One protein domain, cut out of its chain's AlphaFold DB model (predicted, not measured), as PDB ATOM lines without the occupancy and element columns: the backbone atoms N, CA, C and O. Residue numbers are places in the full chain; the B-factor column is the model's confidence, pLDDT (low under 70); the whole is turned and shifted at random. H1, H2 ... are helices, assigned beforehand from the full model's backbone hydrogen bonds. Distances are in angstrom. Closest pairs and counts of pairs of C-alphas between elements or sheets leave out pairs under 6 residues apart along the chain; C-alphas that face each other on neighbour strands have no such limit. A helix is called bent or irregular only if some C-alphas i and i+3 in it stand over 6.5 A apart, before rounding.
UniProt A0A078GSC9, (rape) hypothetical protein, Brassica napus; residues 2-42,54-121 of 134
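This is residues 2 to 42 and 54 to 121 of the 134 residues of the protein "(rape) hypothetical protein" of Brassica napus (UniProt A0A078GSC9). A long helical hairpin, H3 with H4, and a second, uneven hairpin, the long H2 with the short H1 packed on its first part, make a flat, open arrangement with a gap between the two hairpins. The last part of H2, residues 33 to 42, sticks out free. The printed part has 109 residues with four named helices, in the order H1, H2, H3, H4, and no named strand; the class is all helix. The whole is loose, with a radius of gyration of the C-alphas of 17.5 A, and spans 54 by 38 by 15 A.

H3, the longest helix, holds residues 54 to 86 and measures 45.5 A from C-alpha 54 at (-52.575, 55.067, 2.750) to C-alpha 86. It has a kink of 28 degrees near residue 61. It is neither bent nor irregular, but only just: C-alphas 63 and 66 are 6.1 A apart. H4, residues 91 to 120, measures 43.5 A and ends with C-alpha 120 at (-47.070, 51.551, -16.111). H2, residues 19 to 42, measures 35.2 A. H1, residues 2 to 9, begins with C-alpha 2 at (-37.901, 30.746, 12.916).

H3 and H4 form a helical hairpin: they touch, with the closest C-alphas, those of Ala 77 and Asn 97, 5.3 A apart. They run opposite ways at a shallow tilt of 28 degrees. H2 is apart from H3 and from H4. H1 and H2 form the other helical hairpin, in which H2 touches H1 with residues 21 to 29 alone; the closest C-alphas, those of Ile 7 and Thr 22, are 4.8 A apart. These two run opposite ways at a shallow tilt of 33 degrees, only just short of steep. H1 is apart from H3 and H4. Every O i to N i+4 pair is within hydrogen-bond range in H1, H2 and H4, and 28 of 29 are in H3.

The two C-alphas farthest apart, those of Leu 13 and Leu 121, are 55.2 A apart. Residues 43 to 53, the link across the cut from H2 to H3, are not printed, and C-alphas 42 and 54 are 17.7 A apart. Of the links that are printed whole, H3 to H4 is tight and H1 to H2 is short. The mean pLDDT of the printed part is 79.7; 24 residues are under 70, among them residues 12 to 18 and 54 to 64.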
ATOM      1  N   LYS A   2     -39.124  31.302  13.544       66.50
ATOM      2  CA  LYS A   2     -37.901  30.746  12.916       66.50
ATOM      3  C   LYS A   2     -36.644  30.936  13.778       66.50
ATOM      4  O   LYS A   2     -35.826  30.028  13.852       66.50
ATOM      5  N   CYS A   3     -36.546  32.059  14.486       67.12
ATOM      6  CA  CYS A   3     -35.420  32.365  15.368       67.12
ATOM      7  C   CYS A   3     -35.265  31.343  16.507       67.12
ATOM      8  O   CYS A   3     -34.154  30.905  16.779       67.12
ATOM      9  N   CYS A   4     -36.367  30.874  17.105       71.31
ATOM     10  CA  CYS A   4     -36.323  29.862  18.169       71.31
ATOM     11  C   CYS A   4     -35.710  28.535  17.697       71.31
ATOM     12  O   CYS A   4     -34.924  27.933  18.421       71.31
ATOM     13  N   LEU A   5     -36.042  28.091  16.479       76.44
ATOM     14  CA  LEU A   5     -35.517  26.841  15.914       76.44
ATOM     15  C   LEU A   5     -34.001  26.908  15.695       76.44
ATOM     16  O   LEU A   5     -33.291  25.954  15.993       76.44
ATOM     17  N   TRP A   6     -33.497  28.052  15.235       73.12
ATOM     18  CA  TRP A   6     -32.068  28.266  15.024       73.12
ATOM     19  C   TRP A   6     -31.283  28.468  16.332       73.12
ATOM     20  O   TRP A   6     -30.130  28.055  16.419       73.12
ATOM     21  N   ILE A   7     -31.912  29.029  17.372       73.56
ATOM     22  CA  ILE A   7     -31.334  29.093  18.728       73.56
ATOM     23  C   ILE A   7     -31.212  27.688  19.333       73.56
ATOM     24  O   ILE A   7     -30.180  27.367  19.916       73.56
ATOM     25  N   LEU A   8     -32.231  26.834  19.167       71.19
ATOM     26  CA  LEU A   8     -32.192  25.439  19.626       71.19
ATOM     27  C   LEU A   8     -31.141  24.611  18.873       71.19
ATOM     28  O   LEU A   8     -30.454  23.801  19.488       71.19
ATOM     29  N   TYR A   9     -30.979  24.845  17.568       72.00
ATOM     30  CA  TYR A   9     -29.920  24.228  16.763       72.00
ATOM     31  C   TYR A   9     -28.514  24.642  17.227       72.00
ATOM     32  O   TYR A   9     -27.592  23.833  17.244       72.00
ATOM     33  N   GLY A  10     -28.357  25.895  17.649       66.50
ATOM     34  CA  GLY A  10     -27.086  26.460  18.086       66.50
ATOM     35  C   GLY A  10     -26.722  26.238  19.563       66.50
ATOM     36  O   GLY A  10     -25.751  26.829  20.044       66.50
ATOM     37  N   LEU A  11     -27.486  25.432  20.309       74.38
ATOM     38  CA  LEU A  11     -27.149  25.067  21.687       74.38
ATOM     39  C   LEU A  11     -25.944  24.097  21.708       74.38
ATOM     40  O   LEU A  11     -25.882  23.183  20.880       74.38
ATOM     41  N   PRO A  12     -25.037  24.183  22.705       64.56
ATOM     42  CA  PRO A  12     -23.839  23.332  22.780       64.56
ATOM     43  C   PRO A  12     -24.146  21.835  22.987       64.56
ATOM     44  O   PRO A  12     -23.237  21.007  22.922       64.56
ATOM     45  N   LEU A  13     -25.415  21.488  23.236       64.06
ATOM     46  CA  LEU A  13     -25.924  20.116  23.312       64.06
ATOM     47  C   LEU A  13     -26.091  19.452  21.933       64.06
ATOM     48  O   LEU A  13     -26.078  18.227  21.869       64.06
ATOM     49  N   VAL A  14     -26.234  20.230  20.851       64.12
ATOM     50  CA  VAL A  14     -26.457  19.721  19.483       64.12
ATOM     51  C   VAL A  14     -25.217  19.926  18.608       64.12
ATOM     52  O   VAL A  14     -24.793  18.989  17.936       64.12
ATOM     53  N   GLN A  15     -24.580  21.106  18.650       60.72
ATOM     54  CA  GLN A  15     -23.379  21.394  17.852       60.72
ATOM     55  C   GLN A  15     -22.458  22.396  18.573       60.72
ATOM     56  O   GLN A  15     -22.888  23.476  18.967       60.72
ATOM     57  N   LYS A  16     -21.180  22.040  18.780       57.00
ATOM     58  CA  LYS A  16     -20.261  22.775  19.680       57.00
ATOM     59  C   LYS A  16     -19.626  24.056  19.108       57.00
ATOM     60  O   LYS A  16     -18.994  24.771  19.874       57.00
ATOM     61  N   ASP A  17     -19.864  24.410  17.842       64.69
ATOM     62  CA  ASP A  17     -19.137  25.503  17.161       64.69
ATOM     63  C   ASP A  17     -20.031  26.542  16.439       64.69
ATOM     64  O   ASP A  17     -19.534  27.340  15.647       64.69
ATOM     65  N   SER A  18     -21.344  26.581  16.700       66.75
ATOM     66  CA  SER A  18     -22.300  27.411  15.929       66.75
ATOM     67  C   SER A  18     -22.710  28.725  16.618       66.75
ATOM     68  O   SER A  18     -23.826  29.214  16.446       66.75
ATOM     69  N   ILE A  19     -21.806  29.339  17.389       71.38
ATOM     70  CA  ILE A  19     -22.089  30.513  18.243       71.38
ATOM     71  C   ILE A  19     -22.625  31.729  17.471       71.38
ATOM     72  O   ILE A  19     -23.482  32.458  17.977       71.38
ATOM     73  N   LEU A  20     -22.167  31.941  16.234       73.88
ATOM     74  CA  LEU A  20     -22.575  33.082  15.405       73.88
ATOM     75  C   LEU A  20     -24.046  32.975  14.962       73.88
ATOM     76  O   LEU A  20     -24.774  33.963  14.882       73.88
ATOM     77  N   VAL A  21     -24.493  31.745  14.721       78.44
ATOM     78  CA  VAL A  21     -25.875  31.413  14.381       78.44
ATOM     79  C   VAL A  21     -26.786  31.618  15.593       78.44
ATOM     80  O   VAL A  21     -27.833  32.254  15.473       78.44
ATOM     81  N   THR A  22     -26.374  31.131  16.766       78.94
ATOM     82  CA  THR A  22     -27.145  31.234  18.016       78.94
ATOM     83  C   THR A  22     -27.327  32.683  18.450       78.94
ATOM     84  O   THR A  22     -28.425  33.094  18.818       78.94
ATOM     85  N   THR A  23     -26.252  33.469  18.392       81.12
ATOM     86  CA  THR A  23     -26.250  34.871  18.826       81.12
ATOM     87  C   THR A  23     -27.089  35.760  17.912       81.12
ATOM     88  O   THR A  23     -27.899  36.536  18.417       81.12
ATOM     89  N   SER A  24     -26.984  35.611  16.584       81.94
ATOM     90  CA  SER A  24     -27.776  36.435  15.657       81.94
ATOM     91  C   SER A  24     -29.274  36.116  15.727       81.94
ATOM     92  O   SER A  24     -30.102  37.026  15.809       81.94
ATOM     93  N   ASN A  25     -29.636  34.829  15.791       81.94
ATOM     94  CA  ASN A  25     -31.033  34.416  15.926       81.94
ATOM     95  C   ASN A  25     -31.597  34.753  17.316       81.94
ATOM     96  O   ASN A  25     -32.773  35.098  17.421       81.94
ATOM     97  N   GLY A  26     -30.761  34.725  18.360       83.12
ATOM     98  CA  GLY A  26     -31.094  35.180  19.714       83.12
ATOM     99  C   GLY A  26     -31.500  36.651  19.764       83.12
ATOM    100  O   GLY A  26     -32.568  36.979  20.278       83.12
ATOM    101  N   VAL A  27     -30.693  37.534  19.170       87.81
ATOM    102  CA  VAL A  27     -31.015  38.967  19.070       87.81
ATOM    103  C   VAL A  27     -32.300  39.184  18.264       87.81
ATOM    104  O   VAL A  27     -33.162  39.959  18.681       87.81
ATOM    105  N   GLY A  28     -32.474  38.453  17.159       83.69
ATOM    106  CA  GLY A  28     -33.694  38.504  16.350       83.69
ATOM    107  C   GLY A  28     -34.959  38.143  17.137       83.69
ATOM    108  O   GLY A  28     -35.975  38.818  16.994       83.69
ATOM    109  N   LEU A  29     -34.886  37.143  18.021       84.06
ATOM    110  CA  LEU A  29     -36.004  36.754  18.882       84.06
ATOM    111  C   LEU A  29     -36.387  37.861  19.874       84.06
ATOM    112  O   LEU A  29     -37.570  38.142  20.053       84.06
ATOM    113  N   VAL A  30     -35.401  38.506  20.503       88.75
ATOM    114  CA  VAL A  30     -35.652  39.610  21.446       88.75
ATOM    115  C   VAL A  30     -36.345  40.771  20.737       88.75
ATOM    116  O   VAL A  30     -37.329  41.311  21.242       88.75
ATOM    117  N   ILE A  31     -35.882  41.114  19.535       87.94
ATOM    118  CA  ILE A  31     -36.488  42.163  18.712       87.94
ATOM    119  C   ILE A  31     -37.923  41.779  18.302       87.94
ATOM    120  O   ILE A  31     -38.823  42.607  18.433       87.94
ATOM    121  N   GLU A  32     -38.166  40.532  17.868       85.38
ATOM    122  CA  GLU A  32     -39.503  40.021  17.500       85.38
ATOM    123  C   GLU A  32     -40.496  40.175  18.670       85.38
ATOM    124  O   GLU A  32     -41.608  40.667  18.480       85.38
ATOM    125  N   VAL A  33     -40.075  39.844  19.896       88.88
ATOM    126  CA  VAL A  33     -40.901  39.991  21.106       88.88
ATOM    127  C   VAL A  33     -41.217  41.458  21.408       88.88
ATOM    128  O   VAL A  33     -42.375  41.784  21.671       88.88
ATOM    129  N   ILE A  34     -40.229  42.355  21.329       92.25
ATOM    130  CA  ILE A  34     -40.433  43.792  21.581       92.25
ATOM    131  C   ILE A  34     -41.437  44.383  20.581       92.25
ATOM    132  O   ILE A  34     -42.369  45.080  20.987       92.25
ATOM    133  N   TYR A  35     -41.295  44.076  19.288       86.88
ATOM    134  CA  TYR A  35     -42.220  44.562  18.257       86.88
ATOM    135  C   TYR A  35     -43.660  44.108  18.499       86.88
ATOM    136  O   TYR A  35     -44.583  44.908  18.347       86.88
ATOM    137  N   LEU A  36     -43.863  42.848  18.895       86.31
ATOM    138  CA  LEU A  36     -45.200  42.326  19.178       86.31
ATOM    139  C   LEU A  36     -45.846  43.038  20.369       86.31
ATOM    140  O   LEU A  36     -47.009  43.423  20.284       86.31
ATOM    141  N   VAL A  37     -45.095  43.273  21.448       90.62
ATOM    142  CA  VAL A  37     -45.596  43.994  22.631       90.62
ATOM    143  C   VAL A  37     -46.054  45.406  22.260       90.62
ATOM    144  O   VAL A  37     -47.160  45.804  22.616       90.62
ATOM    145  N   VAL A  38     -45.249  46.146  21.491       89.75
ATOM    146  CA  VAL A  38     -45.604  47.501  21.037       89.75
ATOM    147  C   VAL A  38     -46.835  47.480  20.123       89.75
ATOM    148  O   VAL A  38     -47.730  48.309  20.279       89.75
ATOM    149  N   PHE A  39     -46.916  46.516  19.202       84.69
ATOM    150  CA  PHE A  39     -48.058  46.364  18.300       84.69
ATOM    151  C   PHE A  39     -49.371  46.117  19.055       84.69
ATOM    152  O   PHE A  39     -50.388  46.728  18.728       84.69
ATOM    153  N   PHE A  40     -49.357  45.267  20.084       84.44
ATOM    154  CA  PHE A  40     -50.544  45.002  20.898       84.44
ATOM    155  C   PHE A  40     -51.018  46.227  21.688       84.44
ATOM    156  O   PHE A  40     -52.220  46.388  21.877       84.44
ATOM    157  N   ILE A  41     -50.104  47.101  22.116       87.56
ATOM    158  CA  ILE A  41     -50.441  48.321  22.867       87.56
ATOM    159  C   ILE A  41     -51.073  49.392  21.960       87.56
ATOM    160  O   ILE A  41     -51.950  50.125  22.407       87.56
ATOM    161  N   TYR A  42     -50.646  49.496  20.697       79.69
ATOM    162  CA  TYR A  42     -50.967  50.644  19.831       79.69
ATOM    163  C   TYR A  42     -52.106  50.404  18.815       79.69
ATOM    164  O   TYR A  42     -52.394  51.259  17.979       79.69
ATOM    165  N   LYS A  54     -53.126  56.407   2.581       62.53
ATOM    166  CA  LYS A  54     -52.575  55.067   2.750       62.53
ATOM    167  C   LYS A  54     -52.640  54.303   1.452       62.53
ATOM    168  O   LYS A  54     -51.603  53.790   1.122       62.53
ATOM    169  N   VAL A  55     -53.726  54.284   0.681       67.50
ATOM    170  CA  VAL A  55     -53.778  53.522  -0.585       67.50
ATOM    171  C   VAL A  55     -52.674  53.956  -1.562       67.50
ATOM    172  O   VAL A  55     -51.960  53.100  -2.082       67.50
ATOM    173  N   ASP A  56     -52.443  55.261  -1.734       60.59
ATOM    174  CA  ASP A  56     -51.352  55.764  -2.587       60.59
ATOM    175  C   ASP A  56     -49.958  55.458  -2.005       60.59
ATOM    176  O   ASP A  56     -49.055  54.999  -2.711       60.59
ATOM    177  N   GLY A  57     -49.769  55.679  -0.699       66.81
ATOM    178  CA  GLY A  57     -48.510  55.381  -0.009       66.81
ATOM    179  C   GLY A  57     -48.242  53.882   0.174       66.81
ATOM    180  O   GLY A  57     -47.097  53.459   0.273       66.81
ATOM    181  N   GLU A  58     -49.284  53.062   0.210       69.69
ATOM    182  CA  GLU A  58     -49.285  51.612   0.380       69.69
ATOM    183  C   GLU A  58     -49.013  50.933  -0.949       69.69
ATOM    184  O   GLU A  58     -48.237  49.991  -0.958       69.69
ATOM    185  N   GLN A  59     -49.500  51.451  -2.082       67.06
ATOM    186  CA  GLN A  59     -49.066  50.962  -3.391       67.06
ATOM    187  C   GLN A  59     -47.556  51.172  -3.592       67.06
ATOM    188  O   GLN A  59     -46.863  50.267  -4.056       67.06
ATOM    189  N   PHE A  60     -47.017  52.325  -3.180       67.75
ATOM    190  CA  PHE A  60     -45.573  52.567  -3.228       67.75
ATOM    191  C   PHE A  60     -44.804  51.738  -2.181       67.75
ATOM    192  O   PHE A  60     -43.777  51.145  -2.507       67.75
ATOM    193  N   ARG A  61     -45.307  51.610  -0.941       66.44
ATOM    194  CA  ARG A  61     -44.689  50.770   0.107       66.44
ATOM    195  C   ARG A  61     -44.726  49.281  -0.222       66.44
ATOM    196  O   ARG A  61     -43.704  48.634  -0.061       66.44
ATOM    197  N   CYS A  62     -45.830  48.740  -0.727       63.34
ATOM    198  CA  CYS A  62     -45.935  47.362  -1.214       63.34
ATOM    199  C   CYS A  62     -45.069  47.106  -2.447       63.34
ATOM    200  O   CYS A  62     -44.922  45.957  -2.837       63.34
ATOM    201  N   MET A  63     -44.487  48.138  -3.057       64.12
ATOM    202  CA  MET A  63     -43.470  47.957  -4.084       64.12
ATOM    203  C   MET A  63     -42.066  48.027  -3.499       64.12
ATOM    204  O   MET A  63     -41.243  47.145  -3.720       64.12
ATOM    205  N   TYR A  64     -41.800  49.078  -2.726       68.81
ATOM    206  CA  TYR A  64     -40.467  49.391  -2.232       68.81
ATOM    207  C   TYR A  64     -40.059  48.461  -1.083       68.81
ATOM    208  O   TYR A  64     -38.967  47.899  -1.096       68.81
ATOM    209  N   LEU A  65     -40.955  48.238  -0.118       76.81
ATOM    210  CA  LEU A  65     -40.701  47.410   1.058       76.81
ATOM    211  C   LEU A  65     -40.422  45.942   0.689       76.81
ATOM    212  O   LEU A  65     -39.368  45.452   1.085       76.81
ATOM    213  N   PRO A  66     -41.261  45.223  -0.084       80.88
ATOM    214  CA  PRO A  66     -40.981  43.826  -0.411       80.88
ATOM    215  C   PRO A  66     -39.852  43.653  -1.433       80.88
ATOM    216  O   PRO A  66     -39.171  42.631  -1.388       80.88
ATOM    217  N   PHE A  67     -39.584  44.643  -2.295       80.62
ATOM    218  CA  PHE A  67     -38.408  44.613  -3.171       80.62
ATOM    219  C   PHE A  67     -37.107  44.662  -2.362       80.62
ATOM    220  O   PHE A  67     -36.287  43.747  -2.449       80.62
ATOM    221  N   TRP A  68     -36.937  45.695  -1.530       79.75
ATOM    222  CA  TRP A  68     -35.735  45.846  -0.707       79.75
ATOM    223  C   TRP A  68     -35.596  44.719   0.307       79.75
ATOM    224  O   TRP A  68     -34.500  44.199   0.498       79.75
ATOM    225  N   PHE A  69     -36.707  44.282   0.902       83.81
ATOM    226  CA  PHE A  69     -36.716  43.138   1.805       83.81
ATOM    227  C   PHE A  69     -36.244  41.850   1.111       83.81
ATOM    228  O   PHE A  69     -35.428  41.119   1.670       83.81
ATOM    229  N   SER A  70     -36.691  41.578  -0.121       86.25
ATOM    230  CA  SER A  70     -36.231  40.417  -0.897       86.25
ATOM    231  C   SER A  70     -34.754  40.529  -1.291       86.25
ATOM    232  O   SER A  70     -34.025  39.540  -1.232       86.25
ATOM    233  N   PHE A  71     -34.294  41.725  -1.667       85.25
ATOM    234  CA  PHE A  71     -32.903  41.974  -2.051       85.25
ATOM    235  C   PHE A  71     -31.930  41.800  -0.876       85.25
ATOM    236  O   PHE A  71     -30.935  41.084  -0.990       85.25
ATOM    237  N   VAL A  72     -32.245  42.384   0.281       88.81
ATOM    238  CA  VAL A  72     -31.434  42.240   1.499       88.81
ATOM    239  C   VAL A  72     -31.400  40.782   1.960       88.81
ATOM    240  O   VAL A  72     -30.333  40.290   2.324       88.81
ATOM    241  N   ASN A  73     -32.519  40.055   1.877       86.75
ATOM    242  CA  ASN A  73     -32.545  38.625   2.203       86.75
ATOM    243  C   ASN A  73     -31.704  37.774   1.245       86.75
ATOM    244  O   ASN A  73     -31.096  36.800   1.684       86.75
ATOM    245  N   PHE A  74     -31.618  38.145  -0.034       90.62
ATOM    246  CA  PHE A  74     -30.748  37.470  -0.993       90.62
ATOM    247  C   PHE A  74     -29.260  37.679  -0.666       90.62
ATOM    248  O   PHE A  74     -28.501  36.712  -0.630       90.62
ATOM    249  N   ILE A  75     -28.852  38.913  -0.346       91.19
ATOM    250  CA  ILE A  75     -27.481  39.204   0.112       91.19
ATOM    251  C   ILE A  75     -27.180  38.456   1.414       91.19
ATOM    252  O   ILE A  75     -26.135  37.819   1.529       91.19
ATOM    253  N   ASN A  76     -28.109  38.486   2.374       88.88
ATOM    254  CA  ASN A  76     -27.980  37.758   3.632       88.88
ATOM    255  C   ASN A  76     -27.792  36.252   3.385       88.88
ATOM    256  O   ASN A  76     -26.875  35.655   3.943       88.88
ATOM    257  N   ALA A  77     -28.580  35.645   2.493       89.44
ATOM    258  CA  ALA A  77     -28.406  34.245   2.114       89.44
ATOM    259  C   ALA A  77     -27.028  33.982   1.482       89.44
ATOM    260  O   ALA A  77     -26.381  32.999   1.830       89.44
ATOM    261  N   GLY A  78     -26.534  34.880   0.622       90.94
ATOM    262  CA  GLY A  78     -25.188  34.790   0.047       90.94
ATOM    263  C   GLY A  78     -24.077  34.805   1.102       90.94
ATOM    264  O   GLY A  78     -23.149  34.000   1.028       90.94
ATOM    265  N   ILE A  79     -24.201  35.657   2.124       90.69
ATOM    266  CA  ILE A  79     -23.255  35.724   3.251       90.69
ATOM    267  C   ILE A  79     -23.268  34.414   4.051       90.69
ATOM    268  O   ILE A  79     -22.205  33.877   4.359       90.69
ATOM    269  N   TRP A  80     -24.448  33.861   4.346       87.62
ATOM    270  CA  TRP A  80     -24.569  32.589   5.069       87.62
ATOM    271  C   TRP A  80     -24.059  31.389   4.265       87.62
ATOM    272  O   TRP A  80     -23.413  30.508   4.832       87.62
ATOM    273  N   ILE A  81     -24.287  31.372   2.949       88.69
ATOM    274  CA  ILE A  81     -23.723  30.360   2.045       88.69
ATOM    275  C   ILE A  81     -22.194  30.450   2.058       88.69
ATOM    276  O   ILE A  81     -21.536  29.443   2.305       88.69
ATOM    277  N   ALA A  82     -21.623  31.646   1.883       89.50
ATOM    278  CA  ALA A  82     -20.175  31.849   1.935       89.50
ATOM    279  C   ALA A  82     -19.583  31.418   3.289       89.50
ATOM    280  O   ALA A  82     -18.582  30.705   3.326       89.50
ATOM    281  N   TYR A  83     -20.243  31.766   4.398       85.94
ATOM    282  CA  TYR A  83     -19.857  31.335   5.744       85.94
ATOM    283  C   TYR A  83     -19.822  29.803   5.878       85.94
ATOM    284  O   TYR A  83     -18.820  29.250   6.336       85.94
ATOM    285  N   SER A  84     -20.872  29.117   5.410       85.75
ATOM    286  CA  SER A  84     -21.000  27.651   5.465       85.75
ATOM    287  C   SER A  84     -20.054  26.885   4.537       85.75
ATOM    288  O   SER A  84     -19.983  25.665   4.618       85.75
ATOM    289  N   VAL A  85     -19.348  27.571   3.634       85.56
ATOM    290  CA  VAL A  85     -18.374  26.956   2.718       85.56
ATOM    291  C   VAL A  85     -16.936  27.270   3.144       85.56
ATOM    292  O   VAL A  85     -16.073  26.406   3.032       85.56
ATOM    293  N   ILE A  86     -16.672  28.479   3.654       83.62
ATOM    294  CA  ILE A  86     -15.312  28.967   3.948       83.62
ATOM    295  C   ILE A  86     -14.795  28.501   5.315       83.62
ATOM    296  O   ILE A  86     -13.636  28.112   5.422       83.62
ATOM    297  N   TYR A  87     -15.612  28.571   6.373       71.94
ATOM    298  CA  TYR A  87     -15.130  28.340   7.746       71.94
ATOM    299  C   TYR A  87     -15.232  26.870   8.178       71.94
ATOM    300  O   TYR A  87     -14.340  26.353   8.847       71.94
ATOM    301  N   LYS A  88     -16.316  26.192   7.787       71.00
ATOM    302  CA  LYS A  88     -16.577  24.752   7.950       71.00
ATOM    303  C   LYS A  88     -17.718  24.384   7.007       71.00
ATOM    304  O   LYS A  88     -18.689  25.132   6.976       71.00
ATOM    305  N   ILE A  89     -17.635  23.239   6.316       78.62
ATOM    306  CA  ILE A  89     -18.755  22.709   5.514       78.62
ATOM    307  C   ILE A  89     -19.888  22.296   6.460       78.62
ATOM    308  O   ILE A  89     -19.928  21.167   6.948       78.62
ATOM    309  N   ASP A  90     -20.796  23.229   6.735       80.00
ATOM    310  CA  ASP A  90     -22.020  22.983   7.496       80.00
ATOM    311  C   ASP A  90     -23.193  22.802   6.525       80.00
ATOM    312  O   ASP A  90     -23.802  23.762   6.040       80.00
ATOM    313  N   ILE A  91     -23.478  21.537   6.201       82.44
ATOM    314  CA  ILE A  91     -24.463  21.148   5.183       82.44
ATOM    315  C   ILE A  91     -25.867  21.655   5.538       82.44
ATOM    316  O   ILE A  91     -26.624  22.023   4.639       82.44
ATOM    317  N   TYR A  92     -26.221  21.723   6.823       81.94
ATOM    318  CA  TYR A  92     -27.552  22.166   7.240       81.94
ATOM    319  C   TYR A  92     -27.748  23.656   6.971       81.94
ATOM    320  O   TYR A  92     -28.749  24.056   6.372       81.94
ATOM    321  N   VAL A  93     -26.764  24.478   7.340       84.75
ATOM    322  CA  VAL A  93     -26.787  25.919   7.065       84.75
ATOM    323  C   VAL A  93     -26.750  26.172   5.559       84.75
ATOM    324  O   VAL A  93     -27.512  27.004   5.062       84.75
ATOM    325  N   LEU A  94     -25.928  25.424   4.822       86.88
ATOM    326  CA  LEU A  94     -25.801  25.556   3.375       86.88
ATOM    327  C   LEU A  94     -27.124  25.258   2.658       86.88
ATOM    328  O   LEU A  94     -27.613  26.095   1.903       86.88
ATOM    329  N   VAL A  95     -27.740  24.100   2.912       87.31
ATOM    330  CA  VAL A  95     -28.972  23.674   2.223       87.31
ATOM    331  C   VAL A  95     -30.114  24.656   2.474       87.31
ATOM    332  O   VAL A  95     -30.796  25.066   1.533       87.31
ATOM    333  N   VAL A  96     -30.308  25.081   3.725       87.62
ATOM    334  CA  VAL A  96     -31.406  25.989   4.089       87.62
ATOM    335  C   VAL A  96     -31.235  27.358   3.423       87.62
ATOM    336  O   VAL A  96     -32.209  27.922   2.919       87.62
ATOM    337  N   ASN A  97     -30.007  27.880   3.362       88.62
ATOM    338  CA  ASN A  97     -29.740  29.180   2.748       88.62
ATOM    339  C   ASN A  97     -29.705  29.126   1.216       88.62
ATOM    340  O   ASN A  97     -30.148  30.082   0.587       88.62
ATOM    341  N   VAL A  98     -29.279  28.018   0.598       91.44
ATOM    342  CA  VAL A  98     -29.374  27.817  -0.861       91.44
ATOM    343  C   VAL A  98     -30.833  27.769  -1.306       91.44
ATOM    344  O   VAL A  98     -31.218  28.480  -2.235       91.44
ATOM    345  N   LEU A  99     -31.676  26.997  -0.613       90.94
ATOM    346  CA  LEU A  99     -33.114  26.968  -0.888       90.94
ATOM    347  C   LEU A  99     -33.752  28.350  -0.674       90.94
ATOM    348  O   LEU A  99     -34.553  28.797  -1.495       90.94
ATOM    349  N   GLY A 100     -33.351  29.057   0.387       87.50
ATOM    350  CA  GLY A 100     -33.782  30.429   0.658       87.50
ATOM    351  C   GLY A 100     -33.362  31.423  -0.430       87.50
ATOM    352  O   GLY A 100     -34.179  32.240  -0.853       87.50
ATOM    353  N   ALA A 101     -32.128  31.333  -0.927       90.94
ATOM    354  CA  ALA A 101     -31.606  32.183  -1.994       90.94
ATOM    355  C   ALA A 101     -32.348  31.958  -3.317       90.94
ATOM    356  O   ALA A 101     -32.723  32.928  -3.973       90.94
ATOM    357  N   LEU A 102     -32.622  30.699  -3.681       92.75
ATOM    358  CA  LEU A 102     -33.406  30.359  -4.874       92.75
ATOM    359  C   LEU A 102     -34.834  30.901  -4.775       92.75
ATOM    360  O   LEU A 102     -35.323  31.538  -5.708       92.75
ATOM    361  N   ALA A 103     -35.482  30.713  -3.623       90.62
ATOM    362  CA  ALA A 103     -36.812  31.257  -3.379       90.62
ATOM    363  C   ALA A 103     -36.822  32.793  -3.460       90.62
ATOM    364  O   ALA A 103     -37.717  33.358  -4.086       90.62
ATOM    365  N   CYS A 104     -35.814  33.471  -2.894       88.44
ATOM    366  CA  CYS A 104     -35.681  34.928  -2.968       88.44
ATOM    367  C   CYS A 104     -35.396  35.418  -4.393       88.44
ATOM    368  O   CYS A 104     -35.939  36.443  -4.792       88.44
ATOM    369  N   ALA A 105     -34.596  34.695  -5.181       90.06
ATOM    370  CA  ALA A 105     -34.325  35.042  -6.574       90.06
ATOM    371  C   ALA A 105     -35.598  34.957  -7.431       90.06
ATOM    372  O   ALA A 105     -35.905  35.884  -8.178       90.06
ATOM    373  N   ILE A 106     -36.389  33.892  -7.264       90.94
ATOM    374  CA  ILE A 106     -37.684  33.738  -7.942       90.94
ATOM    375  C   ILE A 106     -38.642  34.860  -7.524       90.94
ATOM    376  O   ILE A 106     -39.264  35.492  -8.380       90.94
ATOM    377  N   HIS A 107     -38.727  35.153  -6.222       89.19
ATOM    378  CA  HIS A 107     -39.570  36.235  -5.712       89.19
ATOM    379  C   HIS A 107     -39.150  37.602  -6.267       89.19
ATOM    380  O   HIS A 107     -40.015  38.377  -6.662       89.19
ATOM    381  N   LEU A 108     -37.845  37.881  -6.352       87.81
ATOM    382  CA  LEU A 108     -37.302  39.128  -6.891       87.81
ATOM    383  C   LEU A 108     -37.649  39.301  -8.375       87.81
ATOM    384  O   LEU A 108     -38.026  40.394  -8.788       87.81
ATOM    385  N   ILE A 109     -37.580  38.225  -9.167       87.38
ATOM    386  CA  ILE A 109     -37.944  38.239 -10.592       87.38
ATOM    387  C   ILE A 109     -39.443  38.517 -10.765       87.38
ATOM    388  O   ILE A 109     -39.828  39.367 -11.571       87.38
ATOM    389  N   ILE A 110     -40.297  37.840  -9.990       86.81
ATOM    390  CA  ILE A 110     -41.752  38.047 -10.032       86.81
ATOM    391  C   ILE A 110     -42.101  39.469  -9.582       86.81
ATOM    392  O   ILE A 110     -42.860  40.156 -10.274       86.81
ATOM    393  N   LEU A 111     -41.517  39.939  -8.473       83.69
ATOM    394  CA  LEU A 111     -41.764  41.288  -7.976       83.69
ATOM    395  C   LEU A 111     -41.302  42.343  -8.968       83.69
ATOM    396  O   LEU A 111     -42.068  43.256  -9.244       83.69
ATOM    397  N   CYS A 112     -40.116  42.197  -9.557       82.44
ATOM    398  CA  CYS A 112     -39.606  43.119 -10.569       82.44
ATOM    399  C   CYS A 112     -40.567  43.216 -11.768       82.44
ATOM    400  O   CYS A 112     -40.989  44.308 -12.148       82.44
ATOM    401  N   CYS A 113     -41.028  42.076 -12.291       82.12
ATOM    402  CA  CYS A 113     -42.018  42.027 -13.370       82.12
ATOM    403  C   CYS A 113     -43.364  42.670 -12.989       82.12
ATOM    404  O   CYS A 113     -43.996  43.326 -13.819       82.12
ATOM    405  N   SER A 114     -43.832  42.466 -11.755       79.25
ATOM    406  CA  SER A 114     -45.078  43.067 -11.255       79.25
ATOM    407  C   SER A 114     -44.939  44.568 -10.973       79.25
ATOM    408  O   SER A 114     -45.877  45.331 -11.211       79.25
ATOM    409  N   ALA A 115     -43.745  45.002 -10.558       76.56
ATOM    410  CA  ALA A 115     -43.419  46.386 -10.267       76.56
ATOM    411  C   ALA A 115     -43.407  47.234 -11.529       76.56
ATOM    412  O   ALA A 115     -44.046  48.282 -11.562       76.56
ATOM    413  N   VAL A 116     -42.777  46.736 -12.595       76.06
ATOM    414  CA  VAL A 116     -42.789  47.395 -13.905       76.06
ATOM    415  C   VAL A 116     -44.223  47.557 -14.417       76.06
ATOM    416  O   VAL A 116     -44.595  48.643 -14.845       76.06
ATOM    417  N   ARG A 117     -45.077  46.530 -14.297       74.81
ATOM    418  CA  ARG A 117     -46.494  46.636 -14.699       74.81
ATOM    419  C   ARG A 117     -47.272  47.658 -13.871       74.81
ATOM    420  O   ARG A 117     -48.060  48.408 -14.430       74.81
ATOM    421  N   CYS A 118     -47.055  47.712 -12.561       65.06
ATOM    422  CA  CYS A 118     -47.733  48.674 -11.693       65.06
ATOM    423  C   CYS A 118     -47.225  50.115 -11.853       65.06
ATOM    424  O   CYS A 118     -48.006  51.033 -11.631       65.06
ATOM    425  N   LEU A 119     -45.961  50.327 -12.244       69.44
ATOM    426  CA  LEU A 119     -45.440  51.653 -12.612       69.44
ATOM    427  C   LEU A 119     -46.031  52.158 -13.939       69.44
ATOM    428  O   LEU A 119     -46.121  53.366 -14.142       69.44
ATOM    429  N   LEU A 120     -46.438  51.241 -14.824       71.50
ATOM    430  CA  LEU A 120     -47.070  51.551 -16.111       71.50
ATOM    431  C   LEU A 120     -48.589  51.759 -16.012       71.50
ATOM    432  O   LEU A 120     -49.174  52.358 -16.914       71.50
ATOM    433  N   LEU A 121     -49.242  51.276 -14.949       66.31
ATOM    434  CA  LEU A 121     -50.666  51.525 -14.734       66.31
ATOM    435  C   LEU A 121     -50.880  52.919 -14.125       66.31
ATOM    436  O   LEU A 121     -50.203  53.279 -13.159       66.31
TER     437      LEU A 121